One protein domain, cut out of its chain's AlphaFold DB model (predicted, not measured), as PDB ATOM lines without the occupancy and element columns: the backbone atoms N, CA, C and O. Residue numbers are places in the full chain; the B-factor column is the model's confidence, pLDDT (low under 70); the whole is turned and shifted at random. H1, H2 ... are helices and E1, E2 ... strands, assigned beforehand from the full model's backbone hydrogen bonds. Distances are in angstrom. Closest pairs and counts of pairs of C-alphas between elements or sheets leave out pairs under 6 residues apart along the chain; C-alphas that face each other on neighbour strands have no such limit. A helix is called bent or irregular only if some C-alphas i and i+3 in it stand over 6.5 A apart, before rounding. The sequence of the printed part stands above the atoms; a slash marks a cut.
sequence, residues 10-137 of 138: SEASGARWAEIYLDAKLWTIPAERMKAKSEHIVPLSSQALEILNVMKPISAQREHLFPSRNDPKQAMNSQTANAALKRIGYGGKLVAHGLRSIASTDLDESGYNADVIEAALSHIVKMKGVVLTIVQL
ATOM      1  N   SER A  10     -48.279  15.565  27.240       82.19
ATOM      2  CA  SER A  10     -49.685  15.563  26.807       82.19
ATOM      3  C   SER A  10     -50.569  16.545  27.582       82.19
ATOM      4  O   SER A  10     -51.512  17.108  27.028       82.19
ATOM      5  N   GLU A  11     -50.271  16.765  28.862       84.44
ATOM      6  CA  GLU A  11     -50.952  17.753  29.701       84.44
ATOM      7  C   GLU A  11     -50.583  19.168  29.228       84.44
ATOM      8  O   GLU A  11     -51.477  19.970  28.953       84.44
ATOM      9  N   ALA A  12     -49.284  19.424  29.010       86.06
ATOM     10  CA  ALA A  12     -48.770  20.680  28.464       86.06
ATOM     11  C   ALA A  12     -49.296  20.987  27.059       86.06
ATOM     12  O   ALA A  12     -49.737  22.104  26.808       86.06
ATOM     13  N   SER A  13     -49.262  20.024  26.133       88.31
ATOM     14  CA  SER A  13     -49.684  20.265  24.748       88.31
ATOM     15  C   SER A  13     -51.193  20.487  24.623       88.31
ATOM     16  O   SER A  13     -51.629  21.203  23.726       88.31
ATOM     17  N   GLY A  14     -51.977  19.903  25.534       90.38
ATOM     18  CA  GLY A  14     -53.427  20.071  25.611       90.38
ATOM     19  C   GLY A  14     -53.907  21.213  26.506       90.38
ATOM     20  O   GLY A  14     -55.117  21.345  26.664       90.38
ATOM     21  N   ALA A  15     -53.005  21.993  27.115       92.62
ATOM     22  CA  ALA A  15     -53.353  23.063  28.053       92.62
ATOM     23  C   ALA A  15     -54.412  24.011  27.470       92.62
ATOM     24  O   ALA A  15     -54.332  24.405  26.300       92.62
ATOM     25  N   ARG A  16     -55.404  24.374  28.285       94.94
ATOM     26  CA  ARG A  16     -56.503  25.263  27.888       94.94
ATOM     27  C   ARG A  16     -56.397  26.597  28.602       94.94
ATOM     28  O   ARG A  16     -55.996  26.645  29.759       94.94
ATOM     29  N   TRP A  17     -56.823  27.673  27.948       94.88
ATOM     30  CA  TRP A  17     -56.830  28.996  28.583       94.88
ATOM     31  C   TRP A  17     -57.740  29.057  29.814       94.88
ATOM     32  O   TRP A  17     -57.377  29.695  30.795       94.88
ATOM     33  N   ALA A  18     -58.858  28.324  29.803       94.50
ATOM     34  CA  ALA A  18     -59.781  28.226  30.937       94.50
ATOM     35  C   ALA A  18     -59.173  27.567  32.194       94.50
ATOM     36  O   ALA A  18     -59.752  27.652  33.270       94.50
ATOM     37  N   GLU A  19     -58.021  26.907  32.070       93.56
ATOM     38  CA  GLU A  19     -57.315  26.278  33.190       93.56
ATOM     39  C   GLU A  19     -56.307  27.237  33.851       93.56
ATOM     40  O   GLU A  19     -55.764  26.924  34.909       93.56
ATOM     41  N   ILE A  20     -56.019  28.383  33.222       93.50
ATOM     42  CA  ILE A  20     -54.979  29.324  33.640       93.50
ATOM     43  C   ILE A  20     -55.598  30.477  34.435       93.50
ATOM     44  O   ILE A  20     -56.300  31.328  33.894       93.50
ATOM     45  N   TYR A  21     -55.239  30.562  35.710       90.75
ATOM     46  CA  TYR A  21     -55.611  31.638  36.620       90.75
ATOM     47  C   TYR A  21     -54.422  32.584  36.785       90.75
ATOM     48  O   TYR A  21     -53.590  32.409  37.677       90.75
ATOM     49  N   LEU A  22     -54.318  33.582  35.902       87.69
ATOM     50  CA  LEU A  22     -53.173  34.504  35.858       87.69
ATOM     51  C   LEU A  22     -52.999  35.310  37.150       87.69
ATOM     52  O   LEU A  22     -51.871  35.440  37.620       87.69
ATOM     53  N   ASP A  23     -54.095  35.789  37.745       87.56
ATOM     54  CA  ASP A  23     -54.050  36.588  38.978       87.56
ATOM     55  C   ASP A  23     -53.541  35.765  40.166       87.56
ATOM     56  O   ASP A  23     -52.738  36.236  40.968       87.56
ATOM     57  N   ALA A  24     -53.957  34.497  40.235       84.94
ATOM     58  CA  ALA A  24     -53.494  33.552  41.244       84.94
ATOM     59  C   ALA A  24     -52.125  32.933  40.904       84.94
ATOM     60  O   ALA A  24     -51.534  32.268  41.749       84.94
ATOM     61  N   LYS A  25     -51.622  33.131  39.676       89.75
ATOM     62  CA  LYS A  25     -50.440  32.457  39.114       89.75
ATOM     63  C   LYS A  25     -50.539  30.931  39.209       89.75
ATOM     64  O   LYS A  25     -49.569  30.252  39.540       89.75
ATOM     65  N   LEU A  26     -51.719  30.393  38.909       88.31
ATOM     66  CA  LEU A  26     -51.999  28.960  38.960       88.31
ATOM     67  C   LEU A  26     -52.455  28.438  37.601       88.31
ATOM     68  O   LEU A  26     -53.144  29.119  36.846       88.31
ATOM     69  N   TRP A  27     -52.113  27.189  37.325       90.81
ATOM     70  CA  TRP A  27     -52.699  26.383  36.270       90.81
ATOM     71  C   TRP A  27     -53.342  25.146  36.891       90.81
ATOM     72  O   TRP A  27     -52.660  24.323  37.495       90.81
ATOM     73  N   THR A  28     -54.656  25.014  36.749       90.06
ATOM     74  CA  THR A  28     -55.416  23.904  37.330       90.06
ATOM     75  C   THR A  28     -55.851  22.940  36.240       90.06
ATOM     76  O   THR A  28     -56.729  23.249  35.437       90.06
ATOM     77  N   ILE A  29     -55.243  21.756  36.215       88.12
ATOM     78  CA  ILE A  29     -55.594  20.696  35.274       88.12
ATOM     79  C   ILE A  29     -56.733  19.873  35.881       88.12
ATOM     80  O   ILE A  29     -56.554  19.281  36.952       88.12
ATOM     81  N   PRO A  30     -57.893  19.808  35.215       87.81
ATOM     82  CA  PRO A  30     -59.064  19.161  35.776       87.81
ATOM     83  C   PRO A  30     -58.912  17.632  35.745       87.81
ATOM     84  O   PRO A  30     -58.174  17.066  34.926       87.81
ATOM     85  N   ALA A  31     -59.597  16.950  36.666       83.94
ATOM     86  CA  ALA A  31     -59.428  15.520  36.927       83.94
ATOM     87  C   ALA A  31     -59.663  14.637  35.689       83.94
ATOM     88  O   ALA A  31     -59.020  13.598  35.541       83.94
ATOM     89  N   GLU A  32     -60.534  15.058  34.772       85.94
ATOM     90  CA  GLU A  32     -60.880  14.347  33.539       85.94
ATOM     91  C   GLU A  32     -59.694  14.246  32.571       85.94
ATOM     92  O   GLU A  32     -59.624  13.318  31.767       85.94
ATOM     93  N   ARG A  33     -58.744  15.187  32.653       82.31
ATOM     94  CA  ARG A  33     -57.510  15.185  31.853       82.31
ATOM     95  C   ARG A  33     -56.343  14.494  32.559       82.31
ATOM     96  O   ARG A  33     -55.310  14.254  31.930       82.31
ATOM     97  N   MET A  34     -56.499  14.160  33.838       79.50
ATOM     98  CA  MET A  34     -55.448  13.581  34.666       79.50
ATOM     99  C   MET A  34     -55.561  12.059  34.736       79.50
ATOM    100  O   MET A  34     -56.600  11.494  35.072       79.50
ATOM    101  N   LYS A  35     -54.435  11.365  34.526       70.06
ATOM    102  CA  LYS A  35     -54.363   9.893  34.638       70.06
ATOM    103  C   LYS A  35     -54.803   9.375  36.018       70.06
ATOM    104  O   LYS A  35     -55.377   8.295  36.107       70.06
ATOM    105  N   ALA A  36     -54.534  10.140  37.077       69.38
ATOM    106  CA  ALA A  36     -54.867   9.788  38.457       69.38
ATOM    107  C   ALA A  36     -56.303  10.173  38.870       69.38
ATOM    108  O   ALA A  36     -56.656   9.985  40.029       69.38
ATOM    109  N   LYS A  37     -57.122  10.724  37.952       74.81
ATOM    110  CA  LYS A  37     -58.493  11.208  38.217       74.81
ATOM    111  C   LYS A  37     -58.609  12.166  39.411       74.81
ATOM    112  O   LYS A  37     -59.647  12.243  40.059       74.81
ATOM    113  N   SER A  38     -57.539  12.901  39.690       73.25
ATOM    114  CA  SER A  38     -57.508  13.985  40.664       73.25
ATOM    115  C   SER A  38     -57.125  15.260  39.942       73.25
ATOM    116  O   SER A  38     -56.293  15.223  39.035       73.25
ATOM    117  N   GLU A  39     -57.711  16.373  40.368       81.44
ATOM    118  CA  GLU A  39     -57.266  17.701  39.967       81.44
ATOM    119  C   GLU A  39     -55.781  17.882  40.305       81.44
ATOM    120  O   GLU A  39     -55.304  17.397  41.339       81.44
ATOM    121  N   HIS A  40     -55.062  18.567  39.422       82.81
ATOM    122  CA  HIS A  40     -53.657  18.888  39.604       82.81
ATOM    123  C   HIS A  40     -53.451  20.395  39.481       82.81
ATOM    124  O   HIS A  40     -53.670  20.980  38.421       82.81
ATOM    125  N   ILE A  41     -53.048  21.017  40.587       84.31
ATOM    126  CA  ILE A  41     -52.802  22.457  40.668       84.31
ATOM    127  C   ILE A  41     -51.303  22.691  40.518       84.31
ATOM    128  O   ILE A  41     -50.506  22.209  41.320       84.31
ATOM    129  N   VAL A  42     -50.946  23.460  39.500       83.00
ATOM    130  CA  VAL A  42     -49.575  23.762  39.103       83.00
ATOM    131  C   VAL A  42     -49.312  25.252  39.318       83.00
ATOM    132  O   VAL A  42     -49.918  26.080  38.633       83.00
ATOM    133  N   PRO A  43     -48.416  25.639  40.235       81.56
ATOM    134  CA  PRO A  43     -47.955  27.018  40.333       81.56
ATOM    135  C   PRO A  43     -47.188  27.441  39.074       81.56
ATOM    136  O   PRO A  43     -46.441  26.656  38.491       81.56
ATOM    137  N   LEU A  44     -47.364  28.691  38.651       83.25
ATOM    138  CA  LEU A  44     -46.706  29.259  37.476       83.25
ATOM    139  C   LEU A  44     -45.552  30.173  37.908       83.25
ATOM    140  O   LEU A  44     -45.783  31.189  38.567       83.25
ATOM    141  N   SER A  45     -44.320  29.843  37.502       83.25
ATOM    142  CA  SER A  45     -43.156  30.724  37.681       83.25
ATOM    143  C   SER A  45     -43.260  31.984  36.816       83.25
ATOM    144  O   SER A  45     -44.061  32.052  35.878       83.25
ATOM    145  N   SER A  46     -42.416  32.982  37.086       83.56
ATOM    146  CA  SER A  46     -42.325  34.198  36.264       83.56
ATOM    147  C   SER A  46     -42.060  33.869  34.789       83.56
ATOM    148  O   SER A  46     -42.727  34.397  33.905       83.56
ATOM    149  N   GLN A  47     -41.186  32.901  34.531       84.81
ATOM    150  CA  GLN A  47     -40.821  32.388  33.213       84.81
ATOM    151  C   GLN A  47     -42.024  31.710  32.536       84.81
ATOM    152  O   GLN A  47     -42.241  31.847  31.332       84.81
ATOM    153  N   ALA A  48     -42.856  30.988  33.299       85.56
ATOM    154  CA  ALA A  48     -44.085  30.404  32.767       85.56
ATOM    155  C   ALA A  48     -45.103  31.496  32.395       85.56
ATOM    156  O   ALA A  48     -45.726  31.419  31.334       85.56
ATOM    157  N   LEU A  49     -45.228  32.540  33.218       89.81
ATOM    158  CA  LEU A  49     -46.081  33.698  32.938       89.81
ATOM    159  C   LEU A  49     -45.609  34.484  31.707       89.81
ATOM    160  O   LEU A  49     -46.440  34.920  30.911       89.81
ATOM    161  N   GLU A  50     -44.300  34.625  31.496       90.25
ATOM    162  CA  GLU A  50     -43.740  35.228  30.281       90.25
ATOM    163  C   GLU A  50     -44.148  34.452  29.026       90.25
ATOM    164  O   GLU A  50     -44.647  35.047  28.068       90.25
ATOM    165  N   ILE A  51     -44.043  33.119  29.052       90.00
ATOM    166  CA  ILE A  51     -44.507  32.273  27.942       90.00
ATOM    167  C   ILE A  51     -46.006  32.479  27.695       90.00
ATOM    168  O   ILE A  51     -46.427  32.596  26.545       90.00
ATOM    169  N   LEU A  52     -46.819  32.558  28.752       92.38
ATOM    170  CA  LEU A  52     -48.252  32.831  28.615       92.38
ATOM    171  C   LEU A  52     -48.507  34.202  27.978       92.38
ATOM    172  O   LEU A  52     -49.358  34.312  27.099       92.38
ATOM    173  N   ASN A  53     -47.751  35.235  28.346       92.94
ATOM    174  CA  ASN A  53     -47.879  36.561  27.740       92.94
ATOM    175  C   ASN A  53     -47.487  36.575  26.257       92.94
ATOM    176  O   ASN A  53     -48.171  37.224  25.468       92.94
ATOM    177  N   VAL A  54     -46.464  35.813  25.858       93.75
ATOM    178  CA  VAL A  54     -46.114  35.617  24.440       93.75
ATOM    179  C   VAL A  54     -47.234  34.893  23.685       93.75
ATOM    180  O   VAL A  54     -47.529  35.227  22.539       93.75
ATOM    181  N   MET A  55     -47.894  33.922  24.324       93.69
ATOM    182  CA  MET A  55     -48.967  33.145  23.698       93.69
ATOM    183  C   MET A  55     -50.306  33.886  23.617       93.69
ATOM    184  O   MET A  55     -51.078  33.614  22.698       93.69
ATOM    185  N   LYS A  56     -50.589  34.833  24.522       93.50
ATOM    186  CA  LYS A  56     -51.844  35.608  24.534       93.50
ATOM    187  C   LYS A  56     -52.239  36.166  23.156       93.50
ATOM    188  O   LYS A  56     -53.323  35.824  22.694       93.50
ATOM    189  N   PRO A  57     -51.403  36.955  22.451       94.88
ATOM    190  CA  PRO A  57     -51.780  37.498  21.143       94.88
ATOM    191  C   PRO A  57     -51.954  36.427  20.050       94.88
ATOM    192  O   PRO A  57     -52.554  36.698  19.013       94.88
ATOM    193  N   ILE A  58     -51.437  35.212  20.257       93.31
ATOM    194  CA  ILE A  58     -51.459  34.123  19.271       93.31
ATOM    195  C   ILE A  58     -52.733  33.280  19.407       93.31
ATOM    196  O   ILE A  58     -53.315  32.861  18.399       93.31
ATOM    197  N   SER A  59     -53.145  32.978  20.641       95.31
ATOM    198  CA  SER A  59     -54.159  31.954  20.903       95.31
ATOM    199  C   SER A  59     -55.180  32.295  21.987       95.31
ATOM    200  O   SER A  59     -56.035  31.448  22.220       95.31
ATOM    201  N   ALA A  60     -55.159  33.471  22.631       92.94
ATOM    202  CA  ALA A  60     -56.091  33.778  23.732       92.94
ATOM    203  C   ALA A  60     -57.574  33.694  23.330       92.94
ATOM    204  O   ALA A  60     -58.415  33.350  24.153       92.94
ATOM    205  N   GLN A  61     -57.899  33.959  22.062       93.44
ATOM    206  CA  GLN A  61     -59.251  33.801  21.511       93.44
ATOM    207  C   GLN A  61     -59.615  32.351  21.129       93.44
ATOM    208  O   GLN A  61     -60.628  32.124  20.469       93.44
ATOM    209  N   ARG A  62     -58.773  31.367  21.462       93.81
ATOM    210  CA  ARG A  62     -58.964  29.940  21.160       93.81
ATOM    211  C   ARG A  62     -59.124  29.145  22.453       93.81
ATOM    212  O   ARG A  62     -58.787  29.614  23.531       93.81
ATOM    213  N   GLU A  63     -59.592  27.905  22.337       94.31
ATOM    214  CA  GLU A  63     -59.710  27.003  23.491       94.31
ATOM    215  C   GLU A  63     -58.333  26.604  24.050       94.31
ATOM    216  O   GLU A  63     -58.089  26.656  25.259       94.31
ATOM    217  N   HIS A  64     -57.419  26.214  23.159       94.75
ATOM    218  CA  HIS A  64     -56.115  25.679  23.529       94.75
ATOM    219  C   HIS A  64     -55.038  26.762  23.594       94.75
ATOM    220  O   HIS A  64     -54.879  27.558  22.667       94.75
ATOM    221  N   LEU A  65     -54.229  26.704  24.656       94.19
ATOM    222  CA  LEU A  65     -53.037  27.529  24.831       94.19
ATOM    223  C   LEU A  65     -52.055  27.302  23.678       94.19
ATOM    224  O   LEU A  65     -51.589  28.259  23.061       94.19
ATOM    225  N   PHE A  66     -51.805  26.033  23.343       93.06
ATOM    226  CA  PHE A  66     -50.997  25.621  22.199       93.06
ATOM    227  C   PHE A  66     -51.891  24.990  21.127       93.06
ATOM    228  O   PHE A  66     -52.140  23.784  21.176       93.06
ATOM    229  N   PRO A  67     -52.402  25.770  20.162       93.25
ATOM    230  CA  PRO A  67     -53.219  25.227  19.087       93.25
ATOM    231  C   PRO A  67     -52.372  24.424  18.091       93.25
ATOM    232  O   PRO A  67     -51.194  24.713  17.865       93.25
ATOM    233  N   SER A  68     -52.982  23.432  17.448       92.38
ATOM    234  CA  SER A  68     -52.364  22.719  16.333       92.38
ATOM    235  C   SER A  68     -52.137  23.659  15.147       92.38
ATOM    236  O   SER A  68     -52.932  24.553  14.858       92.38
ATOM    237  N   ARG A  69     -51.035  23.426  14.424       88.00
ATOM    238  CA  ARG A  69     -50.718  24.148  13.184       88.00
ATOM    239  C   ARG A  69     -51.725  23.845  12.071       88.00
ATOM    240  O   ARG A  69     -51.988  24.720  11.256       88.00
ATOM    241  N   ASN A  70     -52.246  22.615  12.031       90.06
ATOM    242  CA  ASN A  70     -53.116  22.144  10.950       90.06
ATOM    243  C   ASN A  70     -54.586  22.499  11.199       90.06
ATOM    244  O   ASN A  70     -55.289  22.856  10.262       90.06
ATOM    245  N   ASP A  71     -55.034  22.416  12.455       91.75
ATOM    246  CA  ASP A  71     -56.378  22.818  12.869       91.75
ATOM    247  C   ASP A  71     -56.295  23.659  14.155       91.75
ATOM    248  O   ASP A  71     -56.079  23.110  15.238       91.75
ATOM    249  N   PRO A  72     -56.484  24.986  14.063       90.25
ATOM    250  CA  PRO A  72     -56.534  25.903  15.200       90.25
ATOM    251  C   PRO A  72     -57.484  25.528  16.341       90.25
ATOM    252  O   PRO A  72     -57.307  26.051  17.443       90.25
ATOM    253  N   LYS A  73     -58.497  24.691  16.078       92.06
ATOM    254  CA  LYS A  73     -59.480  24.239  17.073       92.06
ATOM    255  C   LYS A  73     -58.994  23.046  17.890       92.06
ATOM    256  O   LYS A  73     -59.589  22.742  18.912       92.06
ATOM    257  N   GLN A  74     -57.930  22.380  17.453       93.06
ATOM    258  CA  GLN A  74     -57.365  21.216  18.126       93.06
ATOM    259  C   GLN A  74     -56.124  21.600  18.927       93.06
ATOM    260  O   GLN A  74     -55.397  22.536  18.580       93.06
ATOM    261  N   ALA A  75     -55.841  20.836  19.977       92.38
ATOM    262  CA  ALA A  75     -54.596  20.951  20.720       92.38
ATOM    263  C   ALA A  75     -53.383  20.588  19.854       92.38
ATOM    264  O   ALA A  75     -53.450  19.761  18.940       92.38
ATOM    265  N   MET A  76     -52.231  21.161  20.188       92.62
ATOM    266  CA  MET A  76     -50.960  20.738  19.626       92.62
ATOM    267  C   MET A  76     -50.689  19.273  19.986       92.62
ATOM    268  O   MET A  76     -50.906  18.816  21.110       92.62
ATOM    269  N   ASN A  77     -50.170  18.528  19.014       88.81
ATOM    270  CA  ASN A  77     -49.784  17.143  19.216       88.81
ATOM    271  C   ASN A  77     -48.645  17.045  20.261       88.81
ATOM    272  O   ASN A  77     -47.669  17.798  20.214       88.81
ATOM    273  N   SER A  78     -48.745  16.095  21.196       82.62
ATOM    274  CA  SER A  78     -47.784  15.931  22.300       82.62
ATOM    275  C   SER A  78     -46.365  15.571  21.843       82.62
ATOM    276  O   SER A  78     -45.393  15.842  22.545       82.62
ATOM    277  N   GLN A  79     -46.217  14.980  20.656       85.06
ATOM    278  CA  GLN A  79     -44.929  14.688  20.031       85.06
ATOM    279  C   GLN A  79     -44.302  15.917  19.349       85.06
ATOM    280  O   GLN A  79     -43.112  15.874  19.035       85.06
ATOM    281  N   THR A  80     -45.024  17.030  19.165       85.12
ATOM    282  CA  THR A  80     -44.463  18.245  18.545       85.12
ATOM    283  C   THR A  80     -43.269  18.791  19.332       85.12
ATOM    284  O   THR A  80     -42.292  19.221  18.718       85.12
ATOM    285  N   ALA A  81     -43.277  18.690  20.667       80.38
ATOM    286  CA  ALA A  81     -42.129  19.060  21.499       80.38
ATOM    287  C   ALA A  81     -40.892  18.184  21.210       80.38
ATOM    288  O   ALA A  81     -39.794  18.702  21.022       80.38
ATOM    289  N   ASN A  82     -41.073  16.864  21.076       81.88
ATOM    290  CA  ASN A  82     -39.995  15.945  20.680       81.88
ATOM    291  C   ASN A  82     -39.479  16.243  19.270       81.88
ATOM    292  O   ASN A  82     -38.275  16.207  19.023       81.88
ATOM    293  N   ALA A  83     -40.382  16.555  18.339       84.69
ATOM    294  CA  ALA A  83     -40.006  16.927  16.983       84.69
ATOM    295  C   ALA A  83     -39.190  18.229  16.964       84.69
ATOM    296  O   ALA A  83     -38.233  18.329  16.198       84.69
ATOM    297  N   ALA A  84     -39.527  19.206  17.812       83.94
ATOM    298  CA  ALA A  84     -38.744  20.428  17.978       83.94
ATOM    299  C   ALA A  84     -37.340  20.129  18.527       83.94
ATOM    300  O   ALA A  84     -36.366  20.518  17.890       83.94
ATOM    301  N   LEU A  85     -37.226  19.350  19.613       82.50
ATOM    302  CA  LEU A  85     -35.938  18.910  20.176       82.50
ATOM    303  C   LEU A  85     -35.068  18.187  19.139       82.50
ATOM    304  O   LEU A  85     -33.878  18.467  19.000       82.50
ATOM    305  N   LYS A  86     -35.666  17.289  18.347       85.81
ATOM    306  CA  LYS A  86     -34.949  16.592  17.275       85.81
ATOM    307  C   LYS A  86     -34.408  17.566  16.224       85.81
ATOM    308  O   LYS A  86     -33.268  17.410  15.802       85.81
ATOM    309  N   ARG A  87     -35.201  18.568  15.820       86.25
ATOM    310  CA  ARG A  87     -34.800  19.578  14.822       86.25
ATOM    311  C   ARG A  87     -33.651  20.461  15.296       86.25
ATOM    312  O   ARG A  87     -32.826  20.831  14.474       86.25
ATOM    313  N   ILE A  88     -33.572  20.754  16.594       85.94
ATOM    314  CA  ILE A  88     -32.468  21.534  17.174       85.94
ATOM    315  C   ILE A  88     -31.242  20.674  17.543       85.94
ATOM    316  O   ILE A  88     -30.355  21.140  18.246       85.94
ATOM    317  N   GLY A  89     -31.172  19.416  17.080       84.56
ATOM    318  CA  GLY A  89     -29.986  18.557  17.222       84.56
ATOM    319  C   GLY A  89     -29.955  17.655  18.464       84.56
ATOM    320  O   GLY A  89     -28.964  16.963  18.693       84.56
ATOM    321  N   TYR A  90     -31.040  17.603  19.243       83.12
ATOM    322  CA  TYR A  90     -31.137  16.786  20.462       83.12
ATOM    323  C   TYR A  90     -31.802  15.417  20.241       83.12
ATOM    324  O   TYR A  90     -32.121  14.706  21.195       83.12
ATOM    325  N   GLY A  91     -32.006  15.007  18.985       80.69
ATOM    326  CA  GLY A  91     -32.567  13.694  18.661       80.69
ATOM    327  C   GLY A  91     -31.739  12.552  19.259       80.69
ATOM    328  O   GLY A  91     -30.530  12.506  19.067       80.69
ATOM    329  N   GLY A  92     -32.386  11.649  20.003       75.69
ATOM    330  CA  GLY A  92     -31.721  10.525  20.681       75.69
ATOM    331  C   GLY A  92     -30.913  10.905  21.930       75.69
ATOM    332  O   GLY A  92     -30.447  10.014  22.625       75.69
ATOM    333  N   LYS A  93     -30.780  12.205  22.234       76.25
ATOM    334  CA  LYS A  93     -30.102  12.727  23.433       76.25
ATOM    335  C   LYS A  93     -31.093  13.210  24.486       76.25
ATOM    336  O   LYS A  93     -30.887  12.996  25.671       76.25
ATOM    337  N   LEU A  94     -32.170  13.863  24.046       74.00
ATOM    338  CA  LEU A  94     -33.209  14.401  24.915       74.00
ATOM    339  C   LEU A  94     -34.586  14.211  24.281       74.00
ATOM    340  O   LEU A  94     -34.813  14.528  23.113       74.00
ATOM    341  N   VAL A  95     -35.522  13.726  25.086       76.62
ATOM    342  CA  VAL A  95     -36.950  13.696  24.762       76.62
ATOM    343  C   VAL A  95     -37.698  14.548  25.780       76.62
ATOM    344  O   VAL A  95     -37.259  14.702  26.914       76.62
ATOM    345  N   ALA A  96     -38.858  15.072  25.403       69.69
ATOM    346  CA  ALA A  96     -39.712  15.905  26.242       69.69
ATOM    347  C   ALA A  96     -40.092  15.224  27.565       69.69
ATOM    348  O   ALA A  96     -40.307  15.908  28.557       69.69
ATOM    349  N   HIS A  97     -40.150  13.887  27.603       70.31
ATOM    350  CA  HIS A  97     -40.330  13.160  28.861       70.31
ATOM    351  C   HIS A  97     -39.090  13.232  29.767       70.31
ATOM    352  O   HIS A  97     -39.235  13.407  30.970       70.31
ATOM    353  N   GLY A  98     -37.887  13.186  29.188       65.81
ATOM    354  CA  GLY A  98     -36.621  13.284  29.914       65.81
ATOM    355  C   GLY A  98     -36.432  14.624  30.627       65.81
ATOM    356  O   GLY A  98     -35.701  14.680  31.604       65.81
ATOM    357  N   LEU A  99     -37.153  15.676  30.220       68.88
ATOM    358  CA  LEU A  99     -37.187  16.953  30.945       68.88
ATOM    359  C   LEU A  99     -37.708  16.795  32.382       68.88
ATOM    360  O   LEU A  99     -37.202  17.453  33.282       68.88
ATOM    361  N   ARG A 100     -38.684  15.901  32.609       71.56
ATOM    362  CA  ARG A 100     -39.196  15.610  33.959       71.56
ATOM    363  C   ARG A 100     -38.181  14.842  34.795       71.56
ATOM    364  O   ARG A 100     -38.053  15.122  35.976       71.56
ATOM    365  N   SER A 101     -37.465  13.900  34.179       71.62
ATOM    366  CA  SER A 101     -36.398  13.154  34.849       71.62
ATOM    367  C   SER A 101     -35.253  14.076  35.259       71.62
ATOM    368  O   SER A 101     -34.848  14.034  36.408       71.62
ATOM    369  N   ILE A 102     -34.805  14.960  34.360       74.00
ATOM    370  CA  ILE A 102     -33.732  15.925  34.643       74.00
ATOM    371  C   ILE A 102     -34.113  16.830  35.810       74.00
ATOM    372  O   ILE A 102     -33.341  16.961  36.750       74.00
ATOM    373  N   ALA A 103     -35.308  17.417  35.781       71.12
ATOM    374  CA  ALA A 103     -35.726  18.308  36.853       71.12
ATOM    375  C   ALA A 103     -35.963  17.572  38.181       71.12
ATOM    376  O   ALA A 103     -35.672  18.115  39.235       71.12
ATOM    377  N   SER A 104     -36.450  16.327  38.150       70.19
ATOM    378  CA  SER A 104     -36.555  15.510  39.362       70.19
ATOM    379  C   SER A 104     -35.185  15.223  39.974       70.19
ATOM    380  O   SER A 104     -35.053  15.300  41.188       70.19
ATOM    381  N   THR A 105     -34.186  14.894  39.150       74.81
ATOM    382  CA  THR A 105     -32.814  14.648  39.609       74.81
ATOM    383  C   THR A 105     -32.178  15.917  40.166       74.81
ATOM    384  O   THR A 105     -31.627  15.874  41.254       74.81
ATOM    385  N   ASP A 106     -32.317  17.054  39.483       76.69
ATOM    386  CA  ASP A 106     -31.774  18.343  39.937       76.69
ATOM    387  C   ASP A 106     -32.371  18.789  41.285       76.69
ATOM    388  O   ASP A 106     -31.661  19.267  42.172       76.69
ATOM    389  N   LEU A 107     -33.676  18.563  41.483       72.06
ATOM    390  CA  LEU A 107     -34.346  18.844  42.753       72.06
ATOM    391  C   LEU A 107     -33.905  17.891  43.872       72.06
ATOM    392  O   LEU A 107     -33.747  18.321  45.013       72.06
ATOM    393  N   ASP A 108     -33.695  16.616  43.563       76.00
ATOM    394  CA  ASP A 108     -33.189  15.644  44.535       76.00
ATOM    395  C   ASP A 108     -31.747  15.986  44.955       76.00
ATOM    396  O   ASP A 108     -31.444  16.097  46.142       76.00
ATOM    397  N   GLU A 109     -30.877  16.292  43.986       78.00
ATOM    398  CA  GLU A 109     -29.486  16.706  44.215       78.00
ATOM    399  C   GLU A 109     -29.376  18.038  44.975       78.00
ATOM    400  O   GLU A 109     -28.456  18.231  45.772       78.00
ATOM    401  N   SER A 110     -30.343  18.940  44.784       78.06
ATOM    402  CA  SER A 110     -30.451  20.208  45.516       78.06
ATOM    403  C   SER A 110     -30.997  20.049  46.947       78.06
ATOM    404  O   SER A 110     -31.100  21.037  47.677       78.06
ATOM    405  N   GLY A 111     -31.343  18.827  47.369       75.31
ATOM    406  CA  GLY A 111     -31.781  18.518  48.729       75.31
ATOM    407  C   GLY A 111     -33.243  18.863  49.026       75.31
ATOM    408  O   GLY A 111     -33.601  19.052  50.194       75.31
ATOM    409  N   TYR A 112     -34.101  18.972  48.005       74.69
ATOM    410  CA  TYR A 112     -35.534  19.171  48.224       74.69
ATOM    411  C   TYR A 112     -36.193  17.913  48.793       74.69
ATOM    412  O   TYR A 112     -35.769  16.784  48.566       74.69
ATOM    413  N   ASN A 113     -37.276  18.107  49.545       76.00
ATOM    414  CA  ASN A 113     -38.025  16.996  50.114       76.00
ATOM    415  C   ASN A 113     -38.690  16.161  48.998       76.00
ATOM    416  O   ASN A 113     -39.446  16.695  48.181       76.00
ATOM    417  N   ALA A 114     -38.437  14.850  49.012       72.94
ATOM    418  CA  ALA A 114     -38.941  13.889  48.033       72.94
ATOM    419  C   ALA A 114     -40.470  13.928  47.860       72.94
ATOM    420  O   ALA A 114     -40.952  13.871  46.733       72.94
ATOM    421  N   ASP A 115     -41.244  14.127  48.933       69.50
ATOM    422  CA  ASP A 115     -42.709  14.231  48.855       69.50
ATOM    423  C   ASP A 115     -43.153  15.426  47.998       69.50
ATOM    424  O   ASP A 115     -44.193  15.388  47.338       69.50
ATOM    425  N   VAL A 116     -42.357  16.497  47.982       67.38
ATOM    426  CA  VAL A 116     -42.628  17.714  47.206       67.38
ATOM    427  C   VAL A 116     -42.300  17.497  45.734       67.38
ATOM    428  O   VAL A 116     -43.072  17.919  44.871       67.38
ATOM    429  N   ILE A 117     -41.199  16.800  45.450       69.94
ATOM    430  CA  ILE A 117     -40.812  16.402  44.092       69.94
ATOM    431  C   ILE A 117     -41.888  15.475  43.508       69.94
ATOM    432  O   ILE A 117     -42.419  15.727  42.425       69.94
ATOM    433  N   GLU A 118     -42.306  14.462  44.265       71.56
ATOM    434  CA  GLU A 118     -43.356  13.520  43.872       71.56
ATOM    435  C   GLU A 118     -44.727  14.202  43.705       71.56
ATOM    436  O   GLU A 118     -45.486  13.878  42.782       71.56
ATOM    437  N   ALA A 119     -45.052  15.200  44.535       69.38
ATOM    438  CA  ALA A 119     -46.250  16.021  44.362       69.38
ATOM    439  C   ALA A 119     -46.198  16.861  43.071       69.38
ATOM    440  O   ALA A 119     -47.182  16.892  42.326       69.38
ATOM    441  N   ALA A 120     -45.056  17.482  42.754       67.56
ATOM    442  CA  ALA A 120     -44.862  18.243  41.516       67.56
ATOM    443  C   ALA A 120     -44.927  17.345  40.264       67.56
ATOM    444  O   ALA A 120     -45.411  17.749  39.208       67.56
ATOM    445  N   LEU A 121     -44.524  16.079  40.395       69.75
ATOM    446  CA  LEU A 121     -44.686  15.060  39.363       69.75
ATOM    447  C   LEU A 121     -46.119  14.493  39.285       69.75
ATOM    448  O   LEU A 121     -46.407  13.664  38.414       69.75
ATOM    449  N   SER A 122     -47.059  14.947  40.118       64.19
ATOM    450  CA  SER A 122     -48.415  14.387  40.211       64.19
ATOM    451  C   SER A 122     -48.426  12.886  40.557       64.19
ATOM    452  O   SER A 122     -49.334  12.159  40.132       64.19
ATOM    453  N   HIS A 123     -47.423  12.397  41.284       68.31
ATOM    454  CA  HIS A 123     -47.373  11.018  41.773       68.31
ATOM    455  C   HIS A 123     -48.109  10.856  43.113       68.31
ATOM    456  O   HIS A 123     -48.662   9.789  43.374       68.31
ATOM    457  N   ILE A 124     -48.212  11.927  43.913       56.69
ATOM    458  CA  ILE A 124     -48.940  11.951  45.193       56.69
ATOM    459  C   ILE A 124     -50.101  12.961  45.127       56.69
ATOM    460  O   ILE A 124     -49.968  14.059  44.592       56.69
ATOM    461  N   VAL A 125     -51.267  12.581  45.665       51.81
ATOM    462  CA  VAL A 125     -52.566  13.264  45.457       51.81
ATOM    463  C   VAL A 125     -52.848  14.416  46.444       51.81
ATOM    464  O   VAL A 125     -53.861  15.099  46.327       51.81
ATOM    465  N   LYS A 126     -51.982  14.711  47.418       42.62
ATOM    466  CA  LYS A 126     -52.280  15.757  48.413       42.62
ATOM    467  C   LYS A 126     -51.037  16.485  48.897       42.62
ATOM    468  O   LYS A 126     -50.428  15.989  49.826       42.62
ATOM    469  N   MET A 127     -50.776  17.695  48.392       44.91
ATOM    470  CA  MET A 127     -50.253  18.823  49.189       44.91
ATOM    471  C   MET A 127     -50.586  20.156  48.495       44.91
ATOM    472  O   MET A 127     -49.897  20.579  47.576       44.91
ATOM    473  N   LYS A 128     -51.635  20.850  48.962       42.62
ATOM    474  CA  LYS A 128     -52.086  22.161  48.442       42.62
ATOM    475  C   LYS A 128     -51.117  23.333  48.718       42.62
ATOM    476  O   LYS A 128     -51.435  24.453  48.341       42.62
ATOM    477  N   GLY A 129     -49.974  23.107  49.378       40.69
ATOM    478  CA  GLY A 129     -49.133  24.192  49.907       40.69
ATOM    479  C   GLY A 129     -47.622  24.107  49.669       40.69
ATOM    480  O   GLY A 129     -46.955  25.104  49.907       40.69
ATOM    481  N   VAL A 130     -47.064  22.980  49.201       42.12
ATOM    482  CA  VAL A 130     -45.590  22.801  49.169       42.12
ATOM    483  C   VAL A 130     -44.977  22.965  47.771       42.12
ATOM    484  O   VAL A 130     -43.812  23.324  47.642       42.12
ATOM    485  N   VAL A 131     -45.776  22.830  46.708       46.59
ATOM    486  CA  VAL A 131     -45.305  23.003  45.317       46.59
ATOM    487  C   VAL A 131     -44.867  24.452  45.028       46.59
ATOM    488  O   VAL A 131     -44.094  24.690  44.105       46.59
ATOM    489  N   LEU A 132     -45.300  25.427  45.840       40.66
ATOM    490  CA  LEU A 132     -44.949  26.843  45.677       40.66
ATOM    491  C   LEU A 132     -43.432  27.098  45.791       40.66
ATOM    492  O   LEU A 132     -42.910  27.946  45.076       40.66
ATOM    493  N   THR A 133     -42.725  26.346  46.644       41.97
ATOM    494  CA  THR A 133     -41.310  26.602  46.967       41.97
ATOM    495  C   THR A 133     -40.352  26.120  45.874       41.97
ATOM    496  O   THR A 133     -39.342  26.767  45.626       41.97
ATOM    497  N   ILE A 134     -40.677  25.024  45.178       47.56
ATOM    498  CA  ILE A 134     -39.835  24.478  44.096       47.56
ATOM    499  C   ILE A 134     -39.846  25.397  42.861       47.56
ATOM    500  O   ILE A 134     -38.840  25.555  42.178       47.56
ATOM    501  N   VAL A 135     -40.977  26.053  42.595       47.09
ATOM    502  CA  VAL A 135     -41.194  26.852  41.376       47.09
ATOM    503  C   VAL A 135     -40.515  28.230  41.438       47.09
ATOM    504  O   VAL A 135     -40.359  28.886  40.414       47.09
ATOM    505  N   GLN A 136     -40.068  28.676  42.615       43.75
ATOM    506  CA  GLN A 136     -39.308  29.924  42.761       43.75
ATOM    507  C   GLN A 136     -37.823  29.806  42.388       43.75
ATOM    508  O   GLN A 136     -37.154  30.835  42.324       43.75
ATOM    509  N   LEU A 137     -37.319  28.595  42.119       43.16
ATOM    510  CA  LEU A 137     -35.911  28.351  41.773       43.16
ATOM    511  C   LEU A 137     -35.662  27.930  40.312       43.16
ATOM    512  O   LEU A 137     -34.503  27.839  39.916       43.16
TER     513      LEU A 137
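AT A GLANCE: This is residues 10 to 137 of the 138 residues of the protein "Tyr recombinase domain-containing protein" of Cronobacter turicensis (strain DSM 18703 / CCUG 55852 / LMG 23827 / z3032) (UniProt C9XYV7). You are looking at an open frame of helices with few contacts between them: the strand hairpin E1 and E2, with H2 after it, makes one side, H3 and H4 make the opposite side, and H5 folds back on H4 at one end, where the short H6 brings the chain near E2 again. The short H1 is the element whose centre is nearest the mean of all C-alphas, at 6.6 A, and two long stretches with no named element, residues 14 to 25 and residues 60 to 79, lie farther out, their C-alphas 8 to 18 A and 11 to 22 A from that mean. The printed part has 128 residues, with six named helices and two named strands in the order H1 E1 E2 H2 H3 H4 H5 H6. The sheet is the antiparallel pair E1 - E2; the class is mostly helix, though under half of the residues are in named elements. The whole is compact, with a radius of gyration of the C-alphas of 15.3 A, and spans 42 by 37 by 28 A.

IN THESE COORDINATES: Find C-alpha 10 at (-49.685, 15.563, 26.807), where H1, residues 10 to 13, begins. E1 holds residues 26 to 29 and E2 residues 40 to 43. H2, residues 46 to 59, starts at (-42.325, 34.198, 36.264) and runs 19.5 A; it is only just irregular, with C-alphas 54 and 57 6.8 A apart. H3, residues 80 to 90, runs 13.5 A and is irregular, with C-alphas 87 and 90 7.3 A apart. H4, residues 98 to 109, runs 16.3 A; H5 holds residues 114 to 120, and H6, residues 131 to 134, ends at (-39.835, 24.478, 44.096).

HOW THE PARTS SIT: Start at H1, which touches no helix; its closest C-alpha to E1 is that of Glu 11, 7.8 A from that of Ile 29. E1 and E2 form an antiparallel hairpin, with N 27 and O 42 2.8 A apart and N 40 and O 29 3.0 A apart, within hydrogen-bond range. Residues 20 to 21 also pair with residues 26 to 27 of E1, antiparallel. H2 and H3 are apart, and so are H3 and H4. H4 touches H5 with residues 104 to 108 alone, closest at the C-alphas of Ser 104 and Ile 117, 6.4 A; this helical hairpin runs opposite ways at a shallow tilt of 34 degrees, only just short of steep. H5 touches H6, closest at the C-alphas of Ala 120 and Val 131, 6.1 A. The closest C-alphas of E2 and H6, those of Pro 43 and Leu 132, are 6.1 A apart. In H4 and H5 every O i to N i+4 pair is within hydrogen-bond range, in H2 8 of 10 and in H3 6 of 7; H1 and H6 are too short for such a pair.

THE WHOLE: The two C-alphas farthest apart, those of Asp 71 and Gly 111, are 43.7 A apart. The printed part has no cut. The links H1 to E1 and H2 to H3 are long, with 12 and 20 residues. The mean pLDDT of the printed part is 79.1; 26 residues are under 70, namely 36, 96, 98 to 99, 115 to 117 and 119 to 137.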